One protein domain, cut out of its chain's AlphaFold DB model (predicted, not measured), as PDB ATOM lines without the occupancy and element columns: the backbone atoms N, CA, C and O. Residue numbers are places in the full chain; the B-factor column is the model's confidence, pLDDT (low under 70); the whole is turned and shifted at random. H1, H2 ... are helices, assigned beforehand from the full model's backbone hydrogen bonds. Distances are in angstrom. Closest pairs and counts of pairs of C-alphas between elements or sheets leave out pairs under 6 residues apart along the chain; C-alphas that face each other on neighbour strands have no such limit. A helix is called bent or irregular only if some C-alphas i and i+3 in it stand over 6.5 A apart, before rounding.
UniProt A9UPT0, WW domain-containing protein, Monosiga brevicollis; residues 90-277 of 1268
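Overview. This is residues 90 to 277 of the 1268 residues of the protein "WW domain-containing protein" of Monosiga brevicollis (UniProt A9UPT0). The chain winds in stacked turns of mostly short helices, with H6, H9 and H12 following one another along one side of the stack and H5, H8 and H11 along another. At one end a long helical hairpin, H1 and H2, points its turn at residues 109 to 111 away from the rest; H13, H14 and H15 make the other end. The printed part has 188 residues with fifteen named helices, H1 to H15 in chain order, and no named strand: its class is all helix. It is compact, with a radius of gyration of the C-alphas of 18.5 A, and spans 59 by 40 by 30 A.

Along the chain. Find C-alpha 112 at (32.517, 66.683, 20.273); from there H2, residues 112 to 131, runs 28.4 A. Before it, H1, residues 90 to 108, measures 22.1 A and has a kink of 61 degrees near residue 97. Next look for H3 at residues 134 to 141, H4 at 143 to 146, H5 at 151 to 155, H6 at 159 to 163, H7 at 166 to 170, H8 at 173 to 183, H9 at 188 to 197, H10 at 200 to 205 and H11 at 207 to 210. H12, residues 218 to 229, measures 16.5 A; H13, residues 243 to 255, 17.2 A. H14 is residues 258 to 262, and H15, residues 266 to 276, ends at C-alpha 276, (5.479, 38.534, -4.247). H13 and H15 are irregular: C-alphas 248 and 251 are 9.1 A apart, C-alphas 271 and 274 7.1 A.

Arrangement. H2 and H1 form a hairpin, opposite ways at a shallow tilt of 18 degrees; their closest C-alphas, Asn 108 and Gly 115, are 5.5 A apart. With residues 124 to 129 alone H2 touches H6, closest at C-alphas 125 and 160, 5.3 A. H6 touches H9 at C-alphas 163 and 194, 4.2 A, and H9 touches H12 at 188 and 220, 5.4 A. H12 and H13 form a hairpin, closest at C-alphas 222 and 255, 3.8 A. Elsewhere, H8 touches H5 at C-alphas 175 and 151, 6.7 A, and H11 at 177 and 209, 6.5 A. H7 touches H4 at C-alphas 167 and 143, 5.6 A. H3 only just touches H1, with 3 pairs of C-alphas within 8 A, closest at 141 and 95, 7.0 A; H10 only just touches H8, also with 3 pairs, closest at 202 and 173, 5.7 A. H15 touches H13 at C-alphas 268 and 243, 6.4 A; H14 touches no helix. Every O i to N i+4 pair is within hydrogen-bond range in H3, H5, H6, H9, H10, H12 and H14; H1 has 10 of 15, H2 15 of 16, H8 and H15 5 of 7 each, H7 0 of 1 but 2 of 2 O i to N i+3 pairs, and H13 4 of 9 beside 6 of 10, while H4 and H11 are too short for an i+4 pair.

Size, cuts and confidence. The C-alphas farthest apart, those of Glu 90 and Leu 267, are 59.3 A apart. The printed part has no cut; the link from H12 to H13, 13 residues, is long. Look for pLDDT under 70 at residues 90 to 122 and 233 to 239.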
ATOM      1  N   GLU A  90      14.423  64.668  39.705       42.59
ATOM      2  CA  GLU A  90      15.808  64.365  39.311       42.59
ATOM      3  C   GLU A  90      16.269  62.964  39.763       42.59
ATOM      4  O   GLU A  90      17.065  62.326  39.074       42.59
ATOM      5  N   ARG A  91      15.738  62.433  40.877       46.22
ATOM      6  CA  ARG A  91      16.051  61.068  41.342       46.22
ATOM      7  C   ARG A  91      15.352  59.982  40.533       46.22
ATOM      8  O   ARG A  91      15.913  58.900  40.398       46.22
ATOM      9  N   ARG A  92      14.147  60.247  40.008       45.44
ATOM     10  CA  ARG A  92      13.459  59.318  39.095       45.44
ATOM     11  C   ARG A  92      14.168  59.265  37.751       45.44
ATOM     12  O   ARG A  92      14.434  58.171  37.266       45.44
ATOM     13  N   TRP A  93      14.543  60.432  37.212       47.16
ATOM     14  CA  TRP A  93      15.386  60.498  36.019       47.16
ATOM     15  C   TRP A  93      16.669  59.682  36.206       47.16
ATOM     16  O   TRP A  93      17.023  58.942  35.303       47.16
ATOM     17  N   GLY A  94      17.288  59.708  37.395       48.25
ATOM     18  CA  GLY A  94      18.455  58.887  37.754       48.25
ATOM     19  C   GLY A  94      18.404  57.411  37.316       48.25
ATOM     20  O   GLY A  94      19.407  56.890  36.847       48.25
ATOM     21  N   VAL A  95      17.243  56.750  37.396       50.84
ATOM     22  CA  VAL A  95      17.103  55.326  37.026       50.84
ATOM     23  C   VAL A  95      17.096  55.112  35.504       50.84
ATOM     24  O   VAL A  95      17.603  54.099  35.029       50.84
ATOM     25  N   LEU A  96      16.578  56.072  34.727       48.31
ATOM     26  CA  LEU A  96      16.695  56.063  33.262       48.31
ATOM     27  C   LEU A  96      18.076  56.575  32.811       48.31
ATOM     28  O   LEU A  96      18.658  56.072  31.856       48.31
ATOM     29  N   LYS A  97      18.621  57.550  33.543       51.81
ATOM     30  CA  LYS A  97      19.898  58.225  33.311       51.81
ATOM     31  C   LYS A  97      21.070  57.254  33.332       51.81
ATOM     32  O   LYS A  97      21.829  57.268  32.375       51.81
ATOM     33  N   ASP A  98      21.173  56.372  34.328       51.09
ATOM     34  CA  ASP A  98      22.229  55.347  34.367       51.09
ATOM     35  C   ASP A  98      22.207  54.469  33.095       51.09
ATOM     36  O   ASP A  98      23.247  54.101  32.557       51.09
ATOM     37  N   ALA A  99      21.016  54.184  32.552       46.94
ATOM     38  CA  ALA A  99      20.859  53.388  31.340       46.94
ATOM     39  C   ALA A  99      21.195  54.130  30.032       46.94
ATOM     40  O   ALA A  99      21.458  53.460  29.030       46.94
ATOM     41  N   VAL A 100      21.179  55.466  30.054       48.31
ATOM     42  CA  VAL A 100      21.391  56.371  28.911       48.31
ATOM     43  C   VAL A 100      22.810  56.963  28.915       48.31
ATOM     44  O   VAL A 100      23.419  57.118  27.859       48.31
ATOM     45  N   GLU A 101      23.394  57.221  30.086       51.72
ATOM     46  CA  GLU A 101      24.796  57.633  30.237       51.72
ATOM     47  C   GLU A 101      25.778  56.492  29.937       51.72
ATOM     48  O   GLU A 101      26.830  56.772  29.375       51.72
ATOM     49  N   ASP A 102      25.411  55.219  30.158       47.06
ATOM     50  CA  ASP A 102      26.147  54.049  29.626       47.06
ATOM     51  C   ASP A 102      26.430  54.180  28.107       47.06
ATOM     52  O   ASP A 102      27.465  53.730  27.612       47.06
ATOM     53  N   VAL A 103      25.503  54.795  27.359       42.53
ATOM     54  CA  VAL A 103      25.625  55.053  25.913       42.53
ATOM     55  C   VAL A 103      26.334  56.387  25.658       42.53
ATOM     56  O   VAL A 103      27.226  56.460  24.812       42.53
ATOM     57  N   GLY A 104      25.978  57.433  26.410       43.34
ATOM     58  CA  GLY A 104      26.597  58.757  26.317       43.34
ATOM     59  C   GLY A 104      28.111  58.731  26.539       43.34
ATOM     60  O   GLY A 104      28.857  59.239  25.705       43.34
ATOM     61  N   ASP A 105      28.586  58.077  27.600       47.00
ATOM     62  CA  ASP A 105      30.013  58.004  27.937       47.00
ATOM     63  C   ASP A 105      30.827  57.184  26.928       47.00
ATOM     64  O   ASP A 105      31.976  57.529  26.649       47.00
ATOM     65  N   PHE A 106      30.224  56.173  26.293       40.94
ATOM     66  CA  PHE A 106      30.857  55.455  25.183       40.94
ATOM     67  C   PHE A 106      31.072  56.352  23.951       40.94
ATOM     68  O   PHE A 106      32.091  56.225  23.271       40.94
ATOM     69  N   PHE A 107      30.150  57.280  23.666       39.56
ATOM     70  CA  PHE A 107      30.260  58.203  22.529       39.56
ATOM     71  C   PHE A 107      30.964  59.531  22.848       39.56
ATOM     72  O   PHE A 107      31.479  60.166  21.926       39.56
ATOM     73  N   ASN A 108      31.087  59.916  24.122       43.09
ATOM     74  CA  ASN A 108      31.898  61.058  24.564       43.09
ATOM     75  C   ASN A 108      33.383  60.887  24.174       43.09
ATOM     76  O   ASN A 108      34.017  61.843  23.722       43.09
ATOM     77  N   ASP A 109      33.916  59.658  24.222       43.75
ATOM     78  CA  ASP A 109      35.263  59.317  23.722       43.75
ATOM     79  C   ASP A 109      35.383  59.361  22.174       43.75
ATOM     80  O   ASP A 109      36.488  59.300  21.627       43.75
ATOM     81  N   VAL A 110      34.266  59.505  21.443       39.88
ATOM     82  CA  VAL A 110      34.196  59.554  19.963       39.88
ATOM     83  C   VAL A 110      34.026  60.995  19.429       39.88
ATOM     84  O   VAL A 110      33.944  61.223  18.220       39.88
ATOM     85  N   GLY A 111      34.120  61.993  20.314       45.09
ATOM     86  CA  GLY A 111      34.423  63.387  19.974       45.09
ATOM     87  C   GLY A 111      33.221  64.316  19.783       45.09
ATOM     88  O   GLY A 111      32.122  63.908  19.413       45.09
ATOM     89  N   ASP A 112      33.483  65.607  20.001       48.81
ATOM     90  CA  ASP A 112      32.517  66.683  20.273       48.81
ATOM     91  C   ASP A 112      31.266  66.672  19.371       48.81
ATOM     92  O   ASP A 112      30.143  66.757  19.853       48.81
ATOM     93  N   ALA A 113      31.441  66.508  18.054       43.09
ATOM     94  CA  ALA A 113      30.345  66.565  17.080       43.09
ATOM     95  C   ALA A 113      29.415  65.331  17.078       43.09
ATOM     96  O   ALA A 113      28.370  65.366  16.428       43.09
ATOM     97  N   VAL A 114      29.796  64.242  17.755       46.44
ATOM     98  CA  VAL A 114      28.908  63.111  18.074       46.44
ATOM     99  C   VAL A 114      28.235  63.362  19.424       46.44
ATOM    100  O   VAL A 114      27.024  63.191  19.529       46.44
ATOM    101  N   GLY A 115      28.989  63.856  20.414       53.62
ATOM    102  CA  GLY A 115      28.471  64.238  21.733       53.62
ATOM    103  C   GLY A 115      27.339  65.270  21.669       53.62
ATOM    104  O   GLY A 115      26.290  65.044  22.262       53.62
ATOM    105  N   ASP A 116      27.488  66.340  20.879       55.53
ATOM    106  CA  ASP A 116      26.441  67.360  20.669       55.53
ATOM    107  C   ASP A 116      25.136  66.760  20.100       55.53
ATOM    108  O   ASP A 116      24.037  67.192  20.450       55.53
ATOM    109  N   ALA A 117      25.243  65.759  19.217       51.91
ATOM    110  CA  ALA A 117      24.089  65.117  18.585       51.91
ATOM    111  C   ALA A 117      23.400  64.114  19.524       51.91
ATOM    112  O   ALA A 117      22.174  64.096  19.606       51.91
ATOM    113  N   VAL A 118      24.183  63.313  20.255       56.75
ATOM    114  CA  VAL A 118      23.675  62.376  21.270       56.75
ATOM    115  C   VAL A 118      23.041  63.142  22.435       56.75
ATOM    116  O   VAL A 118      21.940  62.799  22.854       56.75
ATOM    117  N   GLY A 119      23.665  64.227  22.902       60.25
ATOM    118  CA  GLY A 119      23.128  65.089  23.958       60.25
ATOM    119  C   GLY A 119      21.739  65.642  23.632       60.25
ATOM    120  O   GLY A 119      20.849  65.573  24.472       60.25
ATOM    121  N   GLY A 120      21.510  66.082  22.388       65.31
ATOM    122  CA  GLY A 120      20.188  66.536  21.940       65.31
ATOM    123  C   GLY A 120      19.100  65.453  21.992       65.31
ATOM    124  O   GLY A 120      17.953  65.760  22.316       65.31
ATOM    125  N   VAL A 121      19.445  64.187  21.730       63.59
ATOM    126  CA  VAL A 121      18.517  63.051  21.895       63.59
ATOM    127  C   VAL A 121      18.253  62.789  23.380       63.59
ATOM    128  O   VAL A 121      17.099  62.663  23.778       63.59
ATOM    129  N   ILE A 122      19.295  62.789  24.220       65.50
ATOM    130  CA  ILE A 122      19.177  62.590  25.675       65.50
ATOM    131  C   ILE A 122      18.281  63.660  26.316       65.50
ATOM    132  O   ILE A 122      17.396  63.320  27.101       65.50
ATOM    133  N   ASP A 123      18.471  64.934  25.962       72.00
ATOM    134  CA  ASP A 123      17.636  66.036  26.449       72.00
ATOM    135  C   ASP A 123      16.180  65.908  25.956       72.00
ATOM    136  O   ASP A 123      15.255  66.139  26.734       72.00
ATOM    137  N   THR A 124      15.951  65.454  24.716       72.31
ATOM    138  CA  THR A 124      14.591  65.233  24.178       72.31
ATOM    139  C   THR A 124      13.865  64.094  24.909       72.31
ATOM    140  O   THR A 124      12.739  64.280  25.370       72.31
ATOM    141  N   ILE A 125      14.521  62.940  25.097       70.19
ATOM    142  CA  ILE A 125      13.983  61.800  25.871       70.19
ATOM    143  C   ILE A 125      13.664  62.232  27.308       70.19
ATOM    144  O   ILE A 125      12.654  61.818  27.883       70.19
ATOM    145  N   LYS A 126      14.508  63.089  27.893       71.50
ATOM    146  CA  LYS A 126      14.300  63.639  29.231       71.50
ATOM    147  C   LYS A 126      13.087  64.567  29.298       71.50
ATOM    148  O   LYS A 126      12.294  64.432  30.230       71.50
ATOM    149  N   GLU A 127      12.925  65.486  28.346       76.56
ATOM    150  CA  GLU A 127      11.762  66.381  28.298       76.56
ATOM    151  C   GLU A 127      10.450  65.600  28.099       76.56
ATOM    152  O   GLU A 127       9.483  65.870  28.816       76.56
ATOM    153  N   GLU A 128      10.420  64.577  27.231       77.50
ATOM    154  CA  GLU A 128       9.252  63.686  27.109       77.50
ATOM    155  C   GLU A 128       8.978  62.916  28.414       77.50
ATOM    156  O   GLU A 128       7.843  62.905  28.895       77.50
ATOM    157  N   PHE A 129       9.998  62.308  29.035       75.50
ATOM    158  CA  PHE A 129       9.826  61.542  30.275       75.50
ATOM    159  C   PHE A 129       9.352  62.414  31.451       75.50
ATOM    160  O   PHE A 129       8.468  62.008  32.211       75.50
ATOM    161  N   GLU A 130       9.894  63.627  31.608       75.75
ATOM    162  CA  GLU A 130       9.462  64.562  32.655       75.75
ATOM    163  C   GLU A 130       8.050  65.131  32.413       75.75
ATOM    164  O   GLU A 130       7.399  65.548  33.380       75.75
ATOM    165  N   ALA A 131       7.555  65.105  31.168       80.75
ATOM    166  CA  ALA A 131       6.184  65.470  30.814       80.75
ATOM    167  C   ALA A 131       5.149  64.360  31.098       80.75
ATOM    168  O   ALA A 131       3.966  64.671  31.260       80.75
ATOM    169  N   LEU A 132       5.564  63.089  31.204       78.12
ATOM    170  CA  LEU A 132       4.661  61.978  31.531       78.12
ATOM    171  C   LEU A 132       4.016  62.147  32.926       78.12
ATOM    172  O   LEU A 132       4.693  62.560  33.874       78.12
ATOM    173  N   PRO A 133       2.740  61.751  33.115       85.00
ATOM    174  CA  PRO A 133       2.114  61.681  34.436       85.00
ATOM    175  C   PRO A 133       2.888  60.786  35.417       85.00
ATOM    176  O   PRO A 133       3.435  59.755  35.023       85.00
ATOM    177  N   ASP A 134       2.837  61.099  36.721       79.38
ATOM    178  CA  ASP A 134       3.470  60.313  37.802       79.38
ATOM    179  C   ASP A 134       3.220  58.796  37.689       79.38
ATOM    180  O   ASP A 134       4.107  57.992  37.973       79.38
ATOM    181  N   ARG A 135       2.013  58.396  37.262       85.88
ATOM    182  CA  ARG A 135       1.638  56.992  37.042       85.88
ATOM    183  C   ARG A 135       2.511  56.325  35.976       85.88
ATOM    184  O   ARG A 135       3.016  55.235  36.228       85.88
ATOM    185  N   LEU A 136       2.699  56.972  34.826       84.38
ATOM    186  CA  LEU A 136       3.478  56.422  33.716       84.38
ATOM    187  C   LEU A 136       4.982  56.513  33.969       84.38
ATOM    188  O   LEU A 136       5.692  55.574  33.634       84.38
ATOM    189  N   GLN A 137       5.470  57.557  34.650       78.88
ATOM    190  CA  GLN A 137       6.869  57.599  35.096       78.88
ATOM    191  C   GLN A 137       7.218  56.388  35.976       78.88
ATOM    192  O   GLN A 137       8.262  55.771  35.788       78.88
ATOM    193  N   ASN A 138       6.341  56.010  36.913       79.62
ATOM    194  CA  ASN A 138       6.564  54.826  37.749       79.62
ATOM    195  C   ASN A 138       6.428  53.513  36.950       79.62
ATOM    196  O   ASN A 138       7.224  52.602  37.156       79.62
ATOM    197  N   LEU A 139       5.461  53.428  36.025       83.19
ATOM    198  CA  LEU A 139       5.255  52.273  35.135       83.19
ATOM    199  C   LEU A 139       6.474  52.004  34.238       83.19
ATOM    200  O   LEU A 139       6.883  50.862  34.078       83.19
ATOM    201  N   VAL A 140       7.052  53.059  33.662       79.62
ATOM    202  CA  VAL A 140       8.200  52.996  32.746       79.62
ATOM    203  C   VAL A 140       9.485  52.564  33.457       79.62
ATOM    204  O   VAL A 140      10.312  51.884  32.852       79.62
ATOM    205  N   LEU A 141       9.658  52.930  34.732       75.38
ATOM    206  CA  LEU A 141      10.873  52.636  35.499       75.38
ATOM    207  C   LEU A 141      10.904  51.232  36.132       75.38
ATOM    208  O   LEU A 141      11.997  50.726  36.385       75.38
ATOM    209  N   ASP A 142       9.758  50.591  36.382       80.06
ATOM    210  CA  ASP A 142       9.692  49.260  37.007       80.06
ATOM    211  C   ASP A 142       9.275  48.174  36.002       80.06
ATOM    212  O   ASP A 142       8.151  48.163  35.504       80.06
ATOM    213  N   ALA A 143      10.165  47.214  35.736       80.25
ATOM    214  CA  ALA A 143       9.925  46.129  34.783       80.25
ATOM    215  C   ALA A 143       8.717  45.235  35.143       80.25
ATOM    216  O   ALA A 143       8.043  44.719  34.253       80.25
ATOM    217  N   ALA A 144       8.426  45.039  36.433       82.69
ATOM    218  CA  ALA A 144       7.315  44.206  36.883       82.69
ATOM    219  C   ALA A 144       5.965  44.937  36.812       82.69
ATOM    220  O   ALA A 144       4.933  44.270  36.745       82.69
ATOM    221  N   GLU A 145       5.946  46.272  36.796       84.00
ATOM    222  CA  GLU A 145       4.754  47.047  36.435       84.00
ATOM    223  C   GLU A 145       4.641  47.240  34.912       84.00
ATOM    224  O   GLU A 145       3.546  47.093  34.373       84.00
ATOM    225  N   PHE A 146       5.745  47.462  34.188       83.62
ATOM    226  CA  PHE A 146       5.756  47.588  32.721       83.62
ATOM    227  C   PHE A 146       5.234  46.324  32.013       83.62
ATOM    228  O   PHE A 146       4.445  46.410  31.074       83.62
ATOM    229  N   ALA A 147       5.557  45.135  32.533       86.19
ATOM    230  CA  ALA A 147       4.993  43.858  32.077       86.19
ATOM    231  C   ALA A 147       3.467  43.707  32.314       86.19
ATOM    232  O   ALA A 147       2.884  42.688  31.948       86.19
ATOM    233  N   LYS A 148       2.809  44.701  32.932       85.38
ATOM    234  CA  LYS A 148       1.347  44.808  33.107       85.38
ATOM    235  C   LYS A 148       0.747  46.023  32.386       85.38
ATOM    236  O   LYS A 148      -0.444  46.282  32.553       85.38
ATOM    237  N   ALA A 149       1.552  46.801  31.658       85.81
ATOM    238  CA  ALA A 149       1.090  47.984  30.941       85.81
ATOM    239  C   ALA A 149       0.039  47.590  29.894       85.81
ATOM    240  O   ALA A 149       0.315  46.760  29.025       85.81
ATOM    241  N   THR A 150      -1.153  48.178  29.985       83.94
ATOM    242  CA  THR A 150      -2.224  47.979  28.995       83.94
ATOM    243  C   THR A 150      -1.914  48.740  27.708       83.94
ATOM    244  O   THR A 150      -1.110  49.675  27.726       83.94
ATOM    245  N   TYR A 151      -2.593  48.424  26.603       78.56
ATOM    246  CA  TYR A 151      -2.492  49.215  25.371       78.56
ATOM    247  C   TYR A 151      -2.697  50.723  25.624       78.56
ATOM    248  O   TYR A 151      -1.917  51.540  25.137       78.56
ATOM    249  N   ALA A 152      -3.675  51.091  26.461       78.31
ATOM    250  CA  ALA A 152      -3.938  52.484  26.835       78.31
ATOM    251  C   ALA A 152      -2.753  53.153  27.561       78.31
ATOM    252  O   ALA A 152      -2.472  54.325  27.330       78.31
ATOM    253  N   ASP A 153      -2.020  52.408  28.391       84.88
ATOM    254  CA  ASP A 153      -0.823  52.920  29.068       84.88
ATOM    255  C   ASP A 153       0.360  53.074  28.104       84.88
ATOM    256  O   ASP A 153       1.148  54.009  28.225       84.88
ATOM    257  N   LEU A 154       0.482  52.154  27.143       85.19
ATOM    258  CA  LEU A 154       1.574  52.116  26.172       85.19
ATOM    259  C   LEU A 154       1.450  53.205  25.093       85.19
ATOM    260  O   LEU A 154       2.473  53.716  24.637       85.19
ATOM    261  N   ILE A 155       0.232  53.600  24.699       80.31
ATOM    262  CA  ILE A 155       0.023  54.697  23.734       80.31
ATOM    263  C   ILE A 155       0.263  56.094  24.326       80.31
ATOM    264  O   ILE A 155       0.606  57.006  23.577       80.31
ATOM    265  N   GLU A 156       0.137  56.273  25.647       83.62
ATOM    266  CA  GLU A 156       0.433  57.550  26.322       83.62
ATOM    267  C   GLU A 156       1.948  57.818  26.485       83.62
ATOM    268  O   GLU A 156       2.347  58.957  26.728       83.62
ATOM    269  N   ILE A 157       2.815  56.807  26.329       84.69
ATOM    270  CA  ILE A 157       4.280  56.963  26.399       84.69
ATOM    271  C   ILE A 157       4.810  57.483  25.052       84.69
ATOM    272  O   ILE A 157       4.551  56.872  24.014       84.69
ATOM    273  N   GLY A 158       5.565  58.588  25.050       83.12
ATOM    274  CA  GLY A 158       6.177  59.180  23.848       83.12
ATOM    275  C   GLY A 158       7.147  58.242  23.111       83.12
ATOM    276  O   GLY A 158       7.659  57.286  23.699       83.12
ATOM    277  N   GLN A 159       7.366  58.469  21.808       87.00
ATOM    278  CA  GLN A 159       8.162  57.540  20.988       87.00
ATOM    279  C   GLN A 159       9.651  57.562  21.352       87.00
ATOM    280  O   GLN A 159      10.287  56.508  21.343       87.00
ATOM    281  N   GLU A 160      10.179  58.732  21.728       81.44
ATOM    282  CA  GLU A 160      11.582  58.897  22.117       81.44
ATOM    283  C   GLU A 160      11.835  58.186  23.453       81.44
ATOM    284  O   GLU A 160      12.861  57.541  23.640       81.44
ATOM    285  N   VAL A 161      10.861  58.211  24.370       82.56
ATOM    286  CA  VAL A 161      10.917  57.389  25.585       82.56
ATOM    287  C   VAL A 161      10.845  55.901  25.231       82.56
ATOM    288  O   VAL A 161      11.757  55.152  25.575       82.56
ATOM    289  N   LEU A 162       9.778  55.461  24.547       86.50
ATOM    290  CA  LEU A 162       9.448  54.039  24.362       86.50
ATOM    291  C   LEU A 162      10.501  53.261  23.552       86.50
ATOM    292  O   LEU A 162      10.756  52.098  23.864       86.50
ATOM    293  N   ALA A 163      11.145  53.886  22.562       84.31
ATOM    294  CA  ALA A 163      12.165  53.239  21.730       84.31
ATOM    295  C   ALA A 163      13.425  52.803  22.500       84.31
ATOM    296  O   ALA A 163      14.010  51.765  22.192       84.31
ATOM    297  N   TYR A 164      13.828  53.568  23.521       81.25
ATOM    298  CA  TYR A 164      15.073  53.351  24.268       81.25
ATOM    299  C   TYR A 164      14.849  52.684  25.641       81.25
ATOM    300  O   TYR A 164      15.788  52.545  26.433       81.25
ATOM    301  N   LEU A 165      13.624  52.239  25.957       81.69
ATOM    302  CA  LEU A 165      13.351  51.543  27.217       81.69
ATOM    303  C   LEU A 165      13.965  50.139  27.228       81.69
ATOM    304  O   LEU A 165      13.452  49.217  26.596       81.69
ATOM    305  N   LYS A 166      14.949  49.919  28.109       79.25
ATOM    306  CA  LYS A 166      15.444  48.569  28.458       79.25
ATOM    307  C   LYS A 166      14.319  47.626  28.947       79.25
ATOM    308  O   LYS A 166      14.465  46.410  28.868       79.25
ATOM    309  N   ASN A 167      13.178  48.168  29.392       84.00
ATOM    310  CA  ASN A 167      11.983  47.405  29.778       84.00
ATOM    311  C   ASN A 167      11.151  46.870  28.585       84.00
ATOM    312  O   ASN A 167      10.290  46.020  28.802       84.00
ATOM    313  N   VAL A 168      11.448  47.237  27.328       87.00
ATOM    314  CA  VAL A 168      10.917  46.528  26.136       87.00
ATOM    315  C   VAL A 168      11.283  45.034  26.174       87.00
ATOM    316  O   VAL A 168      10.495  44.188  25.758       87.00
ATOM    317  N   ALA A 169      12.415  44.681  26.796       86.62
ATOM    318  CA  ALA A 169      12.863  43.300  26.979       86.62
ATOM    319  C   ALA A 169      11.957  42.420  27.873       86.62
ATOM    320  O   ALA A 169      12.190  41.214  27.952       86.62
ATOM    321  N   VAL A 170      10.945  42.984  28.550       88.50
ATOM    322  CA  VAL A 170       9.936  42.227  29.326       88.50
ATOM    323  C   VAL A 170       8.516  42.328  28.757       88.50
ATOM    324  O   VAL A 170       7.560  41.919  29.417       88.50
ATOM    325  N   MET A 171       8.357  42.858  27.539       90.31
ATOM    326  CA  MET A 171       7.059  42.909  26.865       90.31
ATOM    327  C   MET A 171       6.568  41.526  26.434       90.31
ATOM    328  O   MET A 171       7.335  40.649  26.034       90.31
ATOM    329  N   THR A 172       5.251  41.355  26.478       89.25
ATOM    330  CA  THR A 172       4.557  40.176  25.949       89.25
ATOM    331  C   THR A 172       4.273  40.310  24.451       89.25
ATOM    332  O   THR A 172       4.185  41.420  23.926       89.25
ATOM    333  N   VAL A 173       4.050  39.173  23.781       85.31
ATOM    334  CA  VAL A 173       3.598  39.105  22.376       85.31
ATOM    335  C   VAL A 173       2.394  40.028  22.148       85.31
ATOM    336  O   VAL A 173       2.468  40.909  21.305       85.31
ATOM    337  N   SER A 174       1.344  39.924  22.973       80.94
ATOM    338  CA  SER A 174       0.121  40.741  22.863       80.94
ATOM    339  C   SER A 174       0.382  42.258  22.940       80.94
ATOM    340  O   SER A 174      -0.087  43.017  22.088       80.94
ATOM    341  N   GLN A 175       1.210  42.712  23.892       86.31
ATOM    342  CA  GLN A 175       1.579  44.133  24.017       86.31
ATOM    343  C   GLN A 175       2.329  44.662  22.785       86.31
ATOM    344  O   GLN A 175       2.140  45.817  22.403       86.31
ATOM    345  N   VAL A 176       3.176  43.836  22.160       88.94
ATOM    346  CA  VAL A 176       3.869  44.186  20.911       88.94
ATOM    347  C   VAL A 176       2.887  44.174  19.738       88.94
ATOM    348  O   VAL A 176       2.831  45.158  19.006       88.94
ATOM    349  N   THR A 177       2.066  43.126  19.606       81.56
ATOM    350  CA  THR A 177       1.034  42.976  18.569       81.56
ATOM    351  C   THR A 177       0.121  44.205  18.507       81.56
ATOM    352  O   THR A 177      -0.018  44.803  17.441       81.56
ATOM    353  N   HIS A 178      -0.428  44.673  19.633       76.88
ATOM    354  CA  HIS A 178      -1.267  45.880  19.633       76.88
ATOM    355  C   HIS A 178      -0.475  47.177  19.349       76.88
ATOM    356  O   HIS A 178      -1.002  48.089  18.702       76.88
ATOM    357  N   LEU A 179       0.804  47.265  19.745       85.38
ATOM    358  CA  LEU A 179       1.656  48.427  19.452       85.38
ATOM    359  C   LEU A 179       2.104  48.542  17.988       85.38
ATOM    360  O   LEU A 179       2.423  49.654  17.572       85.38
ATOM    361  N   ILE A 180       2.100  47.468  17.187       86.12
ATOM    362  CA  ILE A 180       2.482  47.500  15.755       86.12
ATOM    363  C   ILE A 180       1.773  48.630  14.999       86.12
ATOM    364  O   ILE A 180       2.404  49.371  14.247       86.12
ATOM    365  N   SER A 181       0.482  48.824  15.279       77.69
ATOM    366  CA  SER A 181      -0.348  49.877  14.682       77.69
ATOM    367  C   SER A 181       0.192  51.305  14.896       77.69
ATOM    368  O   SER A 181      -0.048  52.177  14.056       77.69
ATOM    369  N   ARG A 182       0.945  51.523  15.983       83.56
ATOM    370  CA  ARG A 182       1.580  52.784  16.395       83.56
ATOM    371  C   ARG A 182       3.075  52.837  16.068       83.56
ATOM    372  O   ARG A 182       3.596  53.915  15.805       83.56
ATOM    373  N   LEU A 183       3.769  51.698  16.025       90.06
ATOM    374  CA  LEU A 183       5.180  51.622  15.611       90.06
ATOM    375  C   LEU A 183       5.400  52.140  14.175       90.06
ATOM    376  O   LEU A 183       6.489  52.608  13.854       90.06
ATOM    377  N   VAL A 184       4.361  52.142  13.334       85.81
ATOM    378  CA  VAL A 184       4.340  52.831  12.028       85.81
ATOM    379  C   VAL A 184       4.669  54.331  12.141       85.81
ATOM    380  O   VAL A 184       5.297  54.886  11.243       85.81
ATOM    381  N   GLU A 185       4.289  54.990  13.239       84.81
ATOM    382  CA  GLU A 185       4.510  56.425  13.484       84.81
ATOM    383  C   GLU A 185       5.924  56.743  14.010       84.81
ATOM    384  O   GLU A 185       6.297  57.914  14.141       84.81
ATOM    385  N   PHE A 186       6.724  55.719  14.330       91.12
ATOM    386  CA  PHE A 186       8.081  55.905  14.842       91.12
ATOM    387  C   PHE A 186       9.025  56.370  13.730       91.12
ATOM    388  O   PHE A 186       8.939  55.915  12.584       91.12
ATOM    389  N   THR A 187      10.005  57.208  14.075       92.31
ATOM    390  CA  THR A 187      11.143  57.447  13.177       92.31
ATOM    391  C   THR A 187      11.862  56.126  12.858       92.31
ATOM    392  O   THR A 187      11.801  55.159  13.618       92.31
ATOM    393  N   VAL A 188      12.567  56.068  11.722       91.44
ATOM    394  CA  VAL A 188      13.302  54.860  11.290       91.44
ATOM    395  C   VAL A 188      14.324  54.413  12.342       91.44
ATOM    396  O   VAL A 188      14.542  53.216  12.518       91.44
ATOM    397  N   ASP A 189      14.923  55.371  13.049       86.88
ATOM    398  CA  ASP A 189      15.924  55.118  14.082       86.88
ATOM    399  C   ASP A 189      15.261  54.706  15.411       86.88
ATOM    400  O   ASP A 189      15.691  53.738  16.029       86.88
ATOM    401  N   ASN A 190      14.128  55.311  15.789       90.56
ATOM    402  CA  ASN A 190      13.363  54.892  16.973       90.56
ATOM    403  C   ASN A 190      12.754  53.491  16.809       90.56
ATOM    404  O   ASN A 190      12.755  52.700  17.751       90.56
ATOM    405  N   LEU A 191      12.281  53.134  15.609       95.38
ATOM    406  CA  LEU A 191      11.839  51.767  15.318       95.38
ATOM    407  C   LEU A 191      13.008  50.774  15.397       95.38
ATOM    408  O   LEU A 191      12.838  49.674  15.919       95.38
ATOM    409  N   ARG A 192      14.196  51.163  14.911       93.19
ATOM    410  CA  ARG A 192      15.418  50.351  14.998       93.19
ATOM    411  C   ARG A 192      15.790  50.074  16.450       93.19
ATOM    412  O   ARG A 192      15.991  48.915  16.791       93.19
ATOM    413  N   GLU A 193      15.819  51.088  17.312       88.31
ATOM    414  CA  GLU A 193      16.189  50.889  18.719       88.31
ATOM    415  C   GLU A 193      15.103  50.165  19.534       88.31
ATOM    416  O   GLU A 193      15.437  49.306  20.353       88.31
ATOM    417  N   PHE A 194      13.814  50.374  19.234       93.88
ATOM    418  CA  PHE A 194      12.742  49.540  19.793       93.88
ATOM    419  C   PHE A 194      12.951  48.059  19.437       93.88
ATOM    420  O   PHE A 194      12.933  47.189  20.310       93.88
ATOM    421  N   LEU A 195      13.211  47.763  18.158       94.00
ATOM    422  CA  LEU A 195      13.451  46.400  17.684       94.00
ATOM    423  C   LEU A 195      14.783  45.823  18.185       94.00
ATOM    424  O   LEU A 195      14.849  44.619  18.421       94.00
ATOM    425  N   ASN A 196      15.821  46.630  18.415       89.31
ATOM    426  CA  ASN A 196      17.065  46.184  19.056       89.31
ATOM    427  C   ASN A 196      16.810  45.704  20.493       89.31
ATOM    428  O   ASN A 196      17.308  44.647  20.880       89.31
ATOM    429  N   ASN A 197      16.004  46.447  21.260       87.94
ATOM    430  CA  ASN A 197      15.636  46.103  22.637       87.94
ATOM    431  C   ASN A 197      14.602  44.960  22.735       87.94
ATOM    432  O   ASN A 197      14.440  44.374  23.809       87.94
ATOM    433  N   LEU A 198      13.916  44.615  21.638       93.00
ATOM    434  CA  LEU A 198      12.920  43.545  21.607       93.00
ATOM    435  C   LEU A 198      13.564  42.139  21.486       93.00
ATOM    436  O   LEU A 198      14.357  41.903  20.559       93.00
ATOM    437  N   PRO A 199      13.208  41.170  22.363       91.44
ATOM    438  CA  PRO A 199      13.737  39.805  22.309       91.44
ATOM    439  C   PRO A 199      13.402  39.100  20.988       91.44
ATOM    440  O   PRO A 199      12.298  39.238  20.467       91.44
ATOM    441  N   LEU A 200      14.346  38.322  20.445       87.56
ATOM    442  CA  LEU A 200      14.186  37.648  19.145       87.56
ATOM    443  C   LEU A 200      13.064  36.598  19.135       87.56
ATOM    444  O   LEU A 200      12.426  36.397  18.105       87.56
ATOM    445  N   ASP A 201      12.801  35.945  20.266       88.12
ATOM    446  CA  ASP A 201      11.710  34.982  20.420       88.12
ATOM    447  C   ASP A 201      10.338  35.668  20.465       88.12
ATOM    448  O   ASP A 201       9.398  35.171  19.843       88.12
ATOM    449  N   ILE A 202      10.221  36.823  21.130       90.94
ATOM    450  CA  ILE A 202       9.006  37.653  21.091       90.94
ATOM    451  C   ILE A 202       8.808  38.224  19.684       90.94
ATOM    452  O   ILE A 202       7.736  38.050  19.116       90.94
ATOM    453  N   PHE A 203       9.849  38.812  19.083       91.38
ATOM    454  CA  PHE A 203       9.775  39.370  17.732       91.38
ATOM    455  C   PHE A 203       9.343  38.321  16.697       91.38
ATOM    456  O   PHE A 203       8.433  38.594  15.916       91.38
ATOM    457  N   ARG A 204       9.907  37.101  16.734       87.94
ATOM    458  CA  ARG A 204       9.464  35.998  15.864       87.94
ATOM    459  C   ARG A 204       7.989  35.653  16.081       87.94
ATOM    460  O   ARG A 204       7.276  35.452  15.108       87.94
ATOM    461  N   GLN A 205       7.529  35.588  17.331       86.00
ATOM    462  CA  GLN A 205       6.121  35.311  17.653       86.00
ATOM    463  C   GLN A 205       5.156  36.427  17.216       86.00
ATOM    464  O   GLN A 205       3.958  36.179  17.202       86.00
ATOM    465  N   THR A 206       5.665  37.609  16.854       88.12
ATOM    466  CA  THR A 206       4.894  38.744  16.307       88.12
ATOM    467  C   THR A 206       5.158  39.017  14.820       88.12
ATOM    468  O   THR A 206       4.661  40.002  14.271       88.12
ATOM    469  N   LEU A 207       6.010  38.215  14.165       87.62
ATOM    470  CA  LEU A 207       6.512  38.513  12.819       87.62
ATOM    471  C   LEU A 207       5.382  38.519  11.781       87.62
ATOM    472  O   LEU A 207       5.359  39.399  10.920       87.62
ATOM    473  N   GLU A 208       4.421  37.597  11.922       82.88
ATOM    474  CA  GLU A 208       3.209  37.551  11.099       82.88
ATOM    475  C   GLU A 208       2.444  38.881  11.163       82.88
ATOM    476  O   GLU A 208       2.053  39.410  10.121       82.88
ATOM    477  N   GLU A 209       2.255  39.466  12.350       83.50
ATOM    478  CA  GLU A 209       1.532  40.730  12.509       83.50
ATOM    479  C   GLU A 209       2.326  41.947  12.012       83.50
ATOM    480  O   GLU A 209       1.728  42.841  11.406       83.50
ATOM    481  N   PHE A 210       3.660  41.967  12.161       87.56
ATOM    482  CA  PHE A 210       4.507  42.988  11.519       87.56
ATOM    483  C   PHE A 210       4.371  42.921   9.986       87.56
ATOM    484  O   PHE A 210       4.285  43.967   9.337       87.56
ATOM    485  N   GLY A 211       4.286  41.705   9.428       85.06
ATOM    486  CA  GLY A 211       4.052  41.417   8.009       85.06
ATOM    487  C   GLY A 211       2.606  41.593   7.529       85.06
ATOM    488  O   GLY A 211       2.355  41.552   6.322       85.06
ATOM    489  N   CYS A 212       1.653  41.804   8.439       81.69
ATOM    490  CA  CYS A 212       0.268  42.152   8.112       81.69
ATOM    491  C   CYS A 212       0.036  43.668   8.060       81.69
ATOM    492  O   CYS A 212      -0.868  44.125   7.361       81.69
ATOM    493  N   GLU A 213       0.840  44.459   8.774       82.75
ATOM    494  CA  GLU A 213       0.853  45.914   8.639       82.75
ATOM    495  C   GLU A 213       1.534  46.327   7.321       82.75
ATOM    496  O   GLU A 213       2.548  45.761   6.905       82.75
ATOM    497  N   LYS A 214       0.937  47.296   6.618       79.69
ATOM    498  CA  LYS A 214       1.349  47.721   5.264       79.69
ATOM    499  C   LYS A 214       1.622  49.222   5.158       79.69
ATOM    500  O   LYS A 214       2.117  49.671   4.132       79.69
ATOM    501  N   ARG A 215       1.356  49.991   6.220       81.38
ATOM    502  CA  ARG A 215       1.600  51.443   6.297       81.38
ATOM    503  C   ARG A 215       3.062  51.818   6.579       81.38
ATOM    504  O   ARG A 215       3.377  53.005   6.617       81.38
ATOM    505  N   TRP A 216       3.951  50.841   6.783       86.31
ATOM    506  CA  TRP A 216       5.385  51.079   6.965       86.31
ATOM    507  C   TRP A 216       5.989  51.843   5.776       86.31
ATOM    508  O   TRP A 216       5.730  51.543   4.612       86.31
ATOM    509  N   SER A 217       6.873  52.798   6.055       87.50
ATOM    510  CA  SER A 217       7.710  53.408   5.019       87.50
ATOM    511  C   SER A 217       8.745  52.404   4.475       87.50
ATOM    512  O   SER A 217       9.181  51.512   5.210       87.50
ATOM    513  N   PRO A 218       9.247  52.572   3.232       86.44
ATOM    514  CA  PRO A 218      10.293  51.710   2.664       86.44
ATOM    515  C   PRO A 218      11.555  51.570   3.535       86.44
ATOM    516  O   PRO A 218      12.226  50.540   3.499       86.44
ATOM    517  N   SER A 219      11.865  52.590   4.340       89.00
ATOM    518  CA  SER A 219      12.980  52.570   5.293       89.00
ATOM    519  C   SER A 219      12.678  51.732   6.539       89.00
ATOM    520  O   SER A 219      13.544  50.982   6.980       89.00
ATOM    521  N   GLN A 220      11.460  51.819   7.092       94.12
ATOM    522  CA  GLN A 220      11.024  50.979   8.218       94.12
ATOM    523  C   GLN A 220      10.922  49.509   7.793       94.12
ATOM    524  O   GLN A 220      11.417  48.645   8.510       94.12
ATOM    525  N   PHE A 221      10.395  49.229   6.593       91.50
ATOM    526  CA  PHE A 221      10.407  47.885   6.009       91.50
ATOM    527  C   PHE A 221      11.815  47.276   5.984       91.50
ATOM    528  O   PHE A 221      11.972  46.117   6.354       91.50
ATOM    529  N   SER A 222      12.844  48.047   5.604       90.38
ATOM    530  CA  SER A 222      14.236  47.572   5.640       90.38
ATOM    531  C   SER A 222      14.686  47.209   7.057       90.38
ATOM    532  O   SER A 222      15.273  46.154   7.238       90.38
ATOM    533  N   VAL A 223      14.372  48.028   8.066       94.31
ATOM    534  CA  VAL A 223      14.748  47.764   9.470       94.31
ATOM    535  C   VAL A 223      14.059  46.510  10.023       94.31
ATOM    536  O   VAL A 223      14.691  45.712  10.713       94.31
ATOM    537  N   ILE A 224      12.778  46.309   9.702       94.56
ATOM    538  CA  ILE A 224      12.032  45.112  10.119       94.56
ATOM    539  C   ILE A 224      12.568  43.871   9.384       94.56
ATOM    540  O   ILE A 224      12.699  42.815   9.994       94.56
ATOM    541  N   ALA A 225      12.934  44.000   8.103       91.75
ATOM    542  CA  ALA A 225      13.554  42.924   7.330       91.75
ATOM    543  C   ALA A 225      14.943  42.544   7.867       91.75
ATOM    544  O   ALA A 225      15.202  41.358   8.046       91.75
ATOM    545  N   ASP A 226      15.795  43.522   8.201       90.62
ATOM    546  CA  ASP A 226      17.094  43.295   8.850       90.62
ATOM    547  C   ASP A 226      16.902  42.467  10.146       90.62
ATOM    548  O   ASP A 226      17.521  41.416  10.323       90.62
ATOM    549  N   LYS A 227      15.958  42.875  11.010       92.50
ATOM    550  CA  LYS A 227      15.611  42.175  12.265       92.50
ATOM    551  C   LYS A 227      14.959  40.799  12.037       92.50
ATOM    552  O   LYS A 227      15.103  39.911  12.874       92.50
ATOM    553  N   ALA A 228      14.258  40.587  10.922       90.62
ATOM    554  CA  ALA A 228      13.723  39.277  10.539       90.62
ATOM    555  C   ALA A 228      14.818  38.326  10.030       90.62
ATOM    556  O   ALA A 228      14.755  37.125  10.293       90.62
ATOM    557  N   LEU A 229      15.855  38.848   9.374       87.75
ATOM    558  CA  LEU A 229      17.023  38.065   8.971       87.75
ATOM    559  C   LEU A 229      17.886  37.651  10.176       87.75
ATOM    560  O   LEU A 229      18.420  36.545  10.157       87.75
ATOM    561  N   ASP A 230      17.927  38.435  11.262       85.19
ATOM    562  CA  ASP A 230      18.535  38.008  12.539       85.19
ATOM    563  C   ASP A 230      17.897  36.727  13.118       85.19
ATOM    564  O   ASP A 230      18.559  35.983  13.839       85.19
ATOM    565  N   VAL A 231      16.624  36.441  12.819       81.25
ATOM    566  CA  VAL A 231      15.939  35.214  13.272       81.25
ATOM    567  C   VAL A 231      16.495  33.974  12.552       81.25
ATOM    568  O   VAL A 231      16.563  32.882  13.130       81.25
ATOM    569  N   VAL A 232      16.934  34.135  11.300       75.88
ATOM    570  CA  VAL A 232      17.462  33.060  10.452       75.88
ATOM    571  C   VAL A 232      18.831  32.609  10.974       75.88
ATOM    572  O   VAL A 232      19.744  33.400  11.184       75.88
ATOM    573  N   GLY A 233      18.995  31.307  11.209       64.19
ATOM    574  CA  GLY A 233      20.235  30.709  11.709       64.19
ATOM    575  C   GLY A 233      20.508  30.904  13.208       64.19
ATOM    576  O   GLY A 233      21.288  30.131  13.767       64.19
ATOM    577  N   GLN A 234      19.860  31.863  13.882       67.88
ATOM    578  CA  GLN A 234      19.934  32.005  15.346       67.88
ATOM    579  C   GLN A 234      18.953  31.077  16.082       67.88
ATOM    580  O   GLN A 234      19.216  30.681  17.219       67.88
ATOM    581  N   ILE A 235      17.857  30.672  15.430       59.25
ATOM    582  CA  ILE A 235      16.901  29.681  15.943       59.25
ATOM    583  C   ILE A 235      17.093  28.348  15.211       59.25
ATOM    584  O   ILE A 235      17.192  28.301  13.987       59.25
ATOM    585  N   ALA A 236      17.151  27.253  15.977       57.69
ATOM    586  CA  ALA A 236      17.627  25.945  15.512       57.69
ATOM    587  C   ALA A 236      16.835  25.337  14.337       57.69
ATOM    588  O   ALA A 236      17.396  24.547  13.578       57.69
ATOM    589  N   ASP A 237      15.564  25.715  14.185       60.03
ATOM    590  CA  ASP A 237      14.657  25.185  13.163       60.03
ATOM    591  C   ASP A 237      14.634  26.029  11.864       60.03
ATOM    592  O   ASP A 237      13.996  25.639  10.889       60.03
ATOM    593  N   MET A 238      15.352  27.162  11.810       61.88
ATOM    594  CA  MET A 238      15.396  28.075  10.653       61.88
ATOM    595  C   MET A 238      16.799  28.147  10.037       61.88
ATOM    596  O   MET A 238      17.618  28.978  10.417       61.88
ATOM    597  N   THR A 239      17.085  27.298   9.046       65.69
ATOM    598  CA  THR A 239      18.418  27.206   8.409       65.69
ATOM    599  C   THR A 239      18.587  28.034   7.124       65.69
ATOM    600  O   THR A 239      19.582  27.861   6.424       65.69
ATOM    601  N   GLY A 240      17.619  28.884   6.773       72.12
ATOM    602  CA  GLY A 240      17.608  29.698   5.551       72.12
ATOM    603  C   GLY A 240      16.184  30.086   5.136       72.12
ATOM    604  O   GLY A 240      15.230  29.758   5.839       72.12
ATOM    605  N   PHE A 241      16.040  30.749   3.984       80.06
ATOM    606  CA  PHE A 241      14.731  31.034   3.386       80.06
ATOM    607  C   PHE A 241      13.968  29.737   3.056       80.06
ATOM    608  O   PHE A 241      14.489  28.856   2.371       80.06
ATOM    609  N   ASN A 242      12.715  29.643   3.500       84.19
ATOM    610  CA  ASN A 242      11.765  28.586   3.149       84.19
ATOM    611  C   ASN A 242      10.369  29.200   2.904       84.19
ATOM    612  O   ASN A 242      10.180  30.397   3.115       84.19
ATOM    613  N   ILE A 243       9.413  28.406   2.410       82.06
ATOM    614  CA  ILE A 243       8.072  28.897   2.033       82.06
ATOM    615  C   ILE A 243       7.338  29.468   3.254       82.06
ATOM    616  O   ILE A 243       6.816  30.575   3.181       82.06
ATOM    617  N   ASP A 244       7.367  28.755   4.378       79.94
ATOM    618  CA  ASP A 244       6.689  29.141   5.618       79.94
ATOM    619  C   ASP A 244       7.173  30.523   6.112       79.94
ATOM    620  O   ASP A 244       6.366  31.402   6.400       79.94
ATOM    621  N   PHE A 245       8.489  30.775   6.100       83.06
ATOM    622  CA  PHE A 245       9.085  32.072   6.447       83.06
ATOM    623  C   PHE A 245       8.720  33.186   5.451       83.06
ATOM    624  O   PHE A 245       8.621  34.349   5.837       83.06
ATOM    625  N   PHE A 246       8.475  32.863   4.178       83.06
ATOM    626  CA  PHE A 246       7.941  33.836   3.218       83.06
ATOM    627  C   PHE A 246       6.476  34.203   3.497       83.06
ATOM    628  O   PHE A 246       6.099  35.358   3.292       83.06
ATOM    629  N   GLU A 247       5.663  33.267   3.994       79.00
ATOM    630  CA  GLU A 247       4.292  33.552   4.438       79.00
ATOM    631  C   GLU A 247       4.278  34.330   5.778       79.00
ATOM    632  O   GLU A 247       3.485  35.273   5.910       79.00
ATOM    633  N   GLU A 248       5.207  34.028   6.706       81.12
ATOM    634  CA  GLU A 248       5.464  34.797   7.944       81.12
ATOM    635  C   GLU A 248       5.865  36.256   7.640       81.12
ATOM    636  O   GLU A 248       5.272  37.179   8.198       81.12
ATOM    637  N   LEU A 249       6.823  36.489   6.728       85.06
ATOM    638  CA  LEU A 249       7.315  37.834   6.379       85.06
ATOM    639  C   LEU A 249       6.219  38.767   5.836       85.06
ATOM    640  O   LEU A 249       6.256  39.968   6.104       85.06
ATOM    641  N   GLY A 250       5.274  38.252   5.041       83.62
ATOM    642  CA  GLY A 250       4.217  39.065   4.428       83.62
ATOM    643  C   GLY A 250       4.764  40.321   3.732       83.62
ATOM    644  O   GLY A 250       5.652  40.240   2.884       83.62
ATOM    645  N   SER A 251       4.263  41.496   4.122       81.62
ATOM    646  CA  SER A 251       4.680  42.802   3.589       81.62
ATOM    647  C   SER A 251       6.168  43.131   3.788       81.62
ATOM    648  O   SER A 251       6.727  43.881   2.988       81.62
ATOM    649  N   ILE A 252       6.846  42.549   4.788       88.75
ATOM    650  CA  ILE A 252       8.258  42.828   5.126       88.75
ATOM    651  C   ILE A 252       9.202  42.481   3.962       88.75
ATOM    652  O   ILE A 252      10.306  43.020   3.868       88.75
ATOM    653  N   ILE A 253       8.757  41.650   3.017       87.31
ATOM    654  CA  ILE A 253       9.519  41.243   1.833       87.31
ATOM    655  C   ILE A 253      10.052  42.409   0.985       87.31
ATOM    656  O   ILE A 253      11.156  42.307   0.449       87.31
ATOM    657  N   VAL A 254       9.352  43.553   0.916       85.62
ATOM    658  CA  VAL A 254       9.860  44.750   0.202       85.62
ATOM    659  C   VAL A 254      11.030  45.425   0.935       85.62
ATOM    660  O   VAL A 254      11.765  46.231   0.357       85.62
ATOM    661  N   GLY A 255      11.253  45.067   2.201       88.69
ATOM    662  CA  GLY A 255      12.383  45.476   3.026       88.69
ATOM    663  C   GLY A 255      13.703  44.785   2.679       88.69
ATOM    664  O   GLY A 255      14.736  45.450   2.743       88.69
ATOM    665  N   LEU A 256      13.682  43.530   2.206       90.31
ATOM    666  CA  LEU A 256      14.884  42.735   1.884       90.31
ATOM    667  C   LEU A 256      15.851  43.480   0.952       90.31
ATOM    668  O   LEU A 256      15.424  44.114  -0.022       90.31
ATOM    669  N   SER A 257      17.159  43.435   1.213       90.25
ATOM    670  CA  SER A 257      18.131  44.056   0.311       90.25
ATOM    671  C   SER A 257      18.292  43.231  -0.969       90.25
ATOM    672  O   SER A 257      18.016  42.032  -1.007       90.25
ATOM    673  N   LYS A 258      18.824  43.850  -2.028       90.69
ATOM    674  CA  LYS A 258      19.186  43.140  -3.266       90.69
ATOM    675  C   LYS A 258      20.163  41.975  -3.018       90.69
ATOM    676  O   LYS A 258      20.120  40.981  -3.737       90.69
ATOM    677  N   GLY A 259      21.003  42.072  -1.983       88.88
ATOM    678  CA  GLY A 259      21.884  40.984  -1.556       88.88
ATOM    679  C   GLY A 259      21.115  39.790  -0.989       88.88
ATOM    680  O   GLY A 259      21.445  38.650  -1.307       88.88
ATOM    681  N   ASP A 260      20.061  40.028  -0.214       90.44
ATOM    682  CA  ASP A 260      19.257  38.972   0.421       90.44
ATOM    683  C   ASP A 260      18.322  38.311  -0.595       90.44
ATOM    684  O   ASP A 260      18.218  37.089  -0.638       90.44
ATOM    685  N   ILE A 261      17.743  39.109  -1.499       91.94
ATOM    686  CA  ILE A 261      16.920  38.630  -2.620       91.94
ATOM    687  C   ILE A 261      17.722  37.666  -3.516       91.94
ATOM    688  O   ILE A 261      17.215  36.615  -3.908       91.94
ATOM    689  N   SER A 262      19.002  37.959  -3.776       90.19
ATOM    690  CA  SER A 262      19.872  37.061  -4.555       90.19
ATOM    691  C   SER A 262      20.187  35.724  -3.854       90.19
ATOM    692  O   SER A 262      20.499  34.741  -4.526       90.19
ATOM    693  N   GLN A 263      20.065  35.660  -2.521       88.62
ATOM    694  CA  GLN A 263      20.349  34.470  -1.705       88.62
ATOM    695  C   GLN A 263      19.151  33.516  -1.553       88.62
ATOM    696  O   GLN A 263      19.303  32.431  -0.990       88.62
ATOM    697  N   ILE A 264      17.967  33.891  -2.047       89.94
ATOM    698  CA  ILE A 264      16.792  33.013  -2.070       89.94
ATOM    699  C   ILE A 264      17.094  31.806  -2.980       89.94
ATOM    700  O   ILE A 264      17.637  31.972  -4.070       89.94
ATOM    701  N   ASP A 265      16.750  30.588  -2.562       91.19
ATOM    702  CA  ASP A 265      16.883  29.395  -3.413       91.19
ATOM    703  C   ASP A 265      15.923  29.456  -4.620       91.19
ATOM    704  O   ASP A 265      14.785  29.903  -4.488       91.19
ATOM    705  N   ASP A 266      16.356  28.998  -5.798       93.38
ATOM    706  CA  ASP A 266      15.588  29.147  -7.047       93.38
ATOM    707  C   ASP A 266      14.260  28.371  -7.049       93.38
ATOM    708  O   ASP A 266      13.292  28.811  -7.675       93.38
ATOM    709  N   LEU A 267      14.181  27.231  -6.352       91.50
ATOM    710  CA  LEU A 267      12.950  26.443  -6.228       91.50
ATOM    711  C   LEU A 267      11.987  27.084  -5.220       91.50
ATOM    712  O   LEU A 267      10.775  27.110  -5.454       91.50
ATOM    713  N   VAL A 268      12.519  27.641  -4.128       90.75
ATOM    714  CA  VAL A 268      11.721  28.441  -3.188       90.75
ATOM    715  C   VAL A 268      11.195  29.692  -3.894       90.75
ATOM    716  O   VAL A 268       9.989  29.925  -3.871       90.75
ATOM    717  N   PHE A 269      12.049  30.431  -4.611       93.00
ATOM    718  CA  PHE A 269      11.667  31.627  -5.365       93.00
ATOM    719  C   PHE A 269      10.572  31.334  -6.396       93.00
ATOM    720  O   PHE A 269       9.531  31.986  -6.377       93.00
ATOM    721  N   LYS A 270      10.749  30.297  -7.228       92.12
ATOM    722  CA  LYS A 270       9.735  29.826  -8.193       92.12
ATOM    723  C   LYS A 270       8.387  29.495  -7.564       92.12
ATOM    724  O   LYS A 270       7.364  29.608  -8.234       92.12
ATOM    725  N   THR A 271       8.385  29.081  -6.300       88.62
ATOM    726  CA  THR A 271       7.151  28.850  -5.553       88.62
ATOM    727  C   THR A 271       6.548  30.179  -5.103       88.62
ATOM    728  O   THR A 271       5.401  30.464  -5.434       88.62
ATOM    729  N   VAL A 272       7.312  31.009  -4.383       89.75
ATOM    730  CA  VAL A 272       6.775  32.179  -3.665       89.75
ATOM    731  C   VAL A 272       6.573  33.430  -4.519       89.75
ATOM    732  O   VAL A 272       5.835  34.313  -4.093       89.75
ATOM    733  N   VAL A 273       7.162  33.526  -5.717       91.06
ATOM    734  CA  VAL A 273       7.106  34.742  -6.554       91.06
ATOM    735  C   VAL A 273       5.676  35.192  -6.902       91.06
ATOM    736  O   VAL A 273       5.411  36.390  -6.894       91.06
ATOM    737  N   ILE A 274       4.717  34.268  -7.040       86.56
ATOM    738  CA  ILE A 274       3.292  34.606  -7.251       86.56
ATOM    739  C   ILE A 274       2.601  35.161  -5.983       86.56
ATOM    740  O   ILE A 274       1.519  35.739  -6.039       86.56
ATOM    741  N   GLY A 275       3.218  34.990  -4.811       84.19
ATOM    742  CA  GLY A 275       2.886  35.739  -3.599       84.19
ATOM    743  C   GLY A 275       3.531  37.130  -3.593       84.19
ATOM    744  O   GLY A 275       2.891  38.092  -3.175       84.19
ATOM    745  N   ILE A 276       4.762  37.252  -4.111       85.25
ATOM    746  CA  ILE A 276       5.479  38.534  -4.247       85.25
ATOM    747  C   ILE A 276       4.729  39.482  -5.199       85.25
ATOM    748  O   ILE A 276       4.603  40.672  -4.911       85.25
ATOM    749  N   SER A 277       4.150  38.952  -6.281       78.88
ATOM    750  CA  SER A 277       3.375  39.682  -7.298       78.88
ATOM    751  C   SER A 277       1.996  40.200  -6.843       78.88
ATOM    752  O   SER A 277       1.105  40.407  -7.667       78.88
TER     753      SER A 277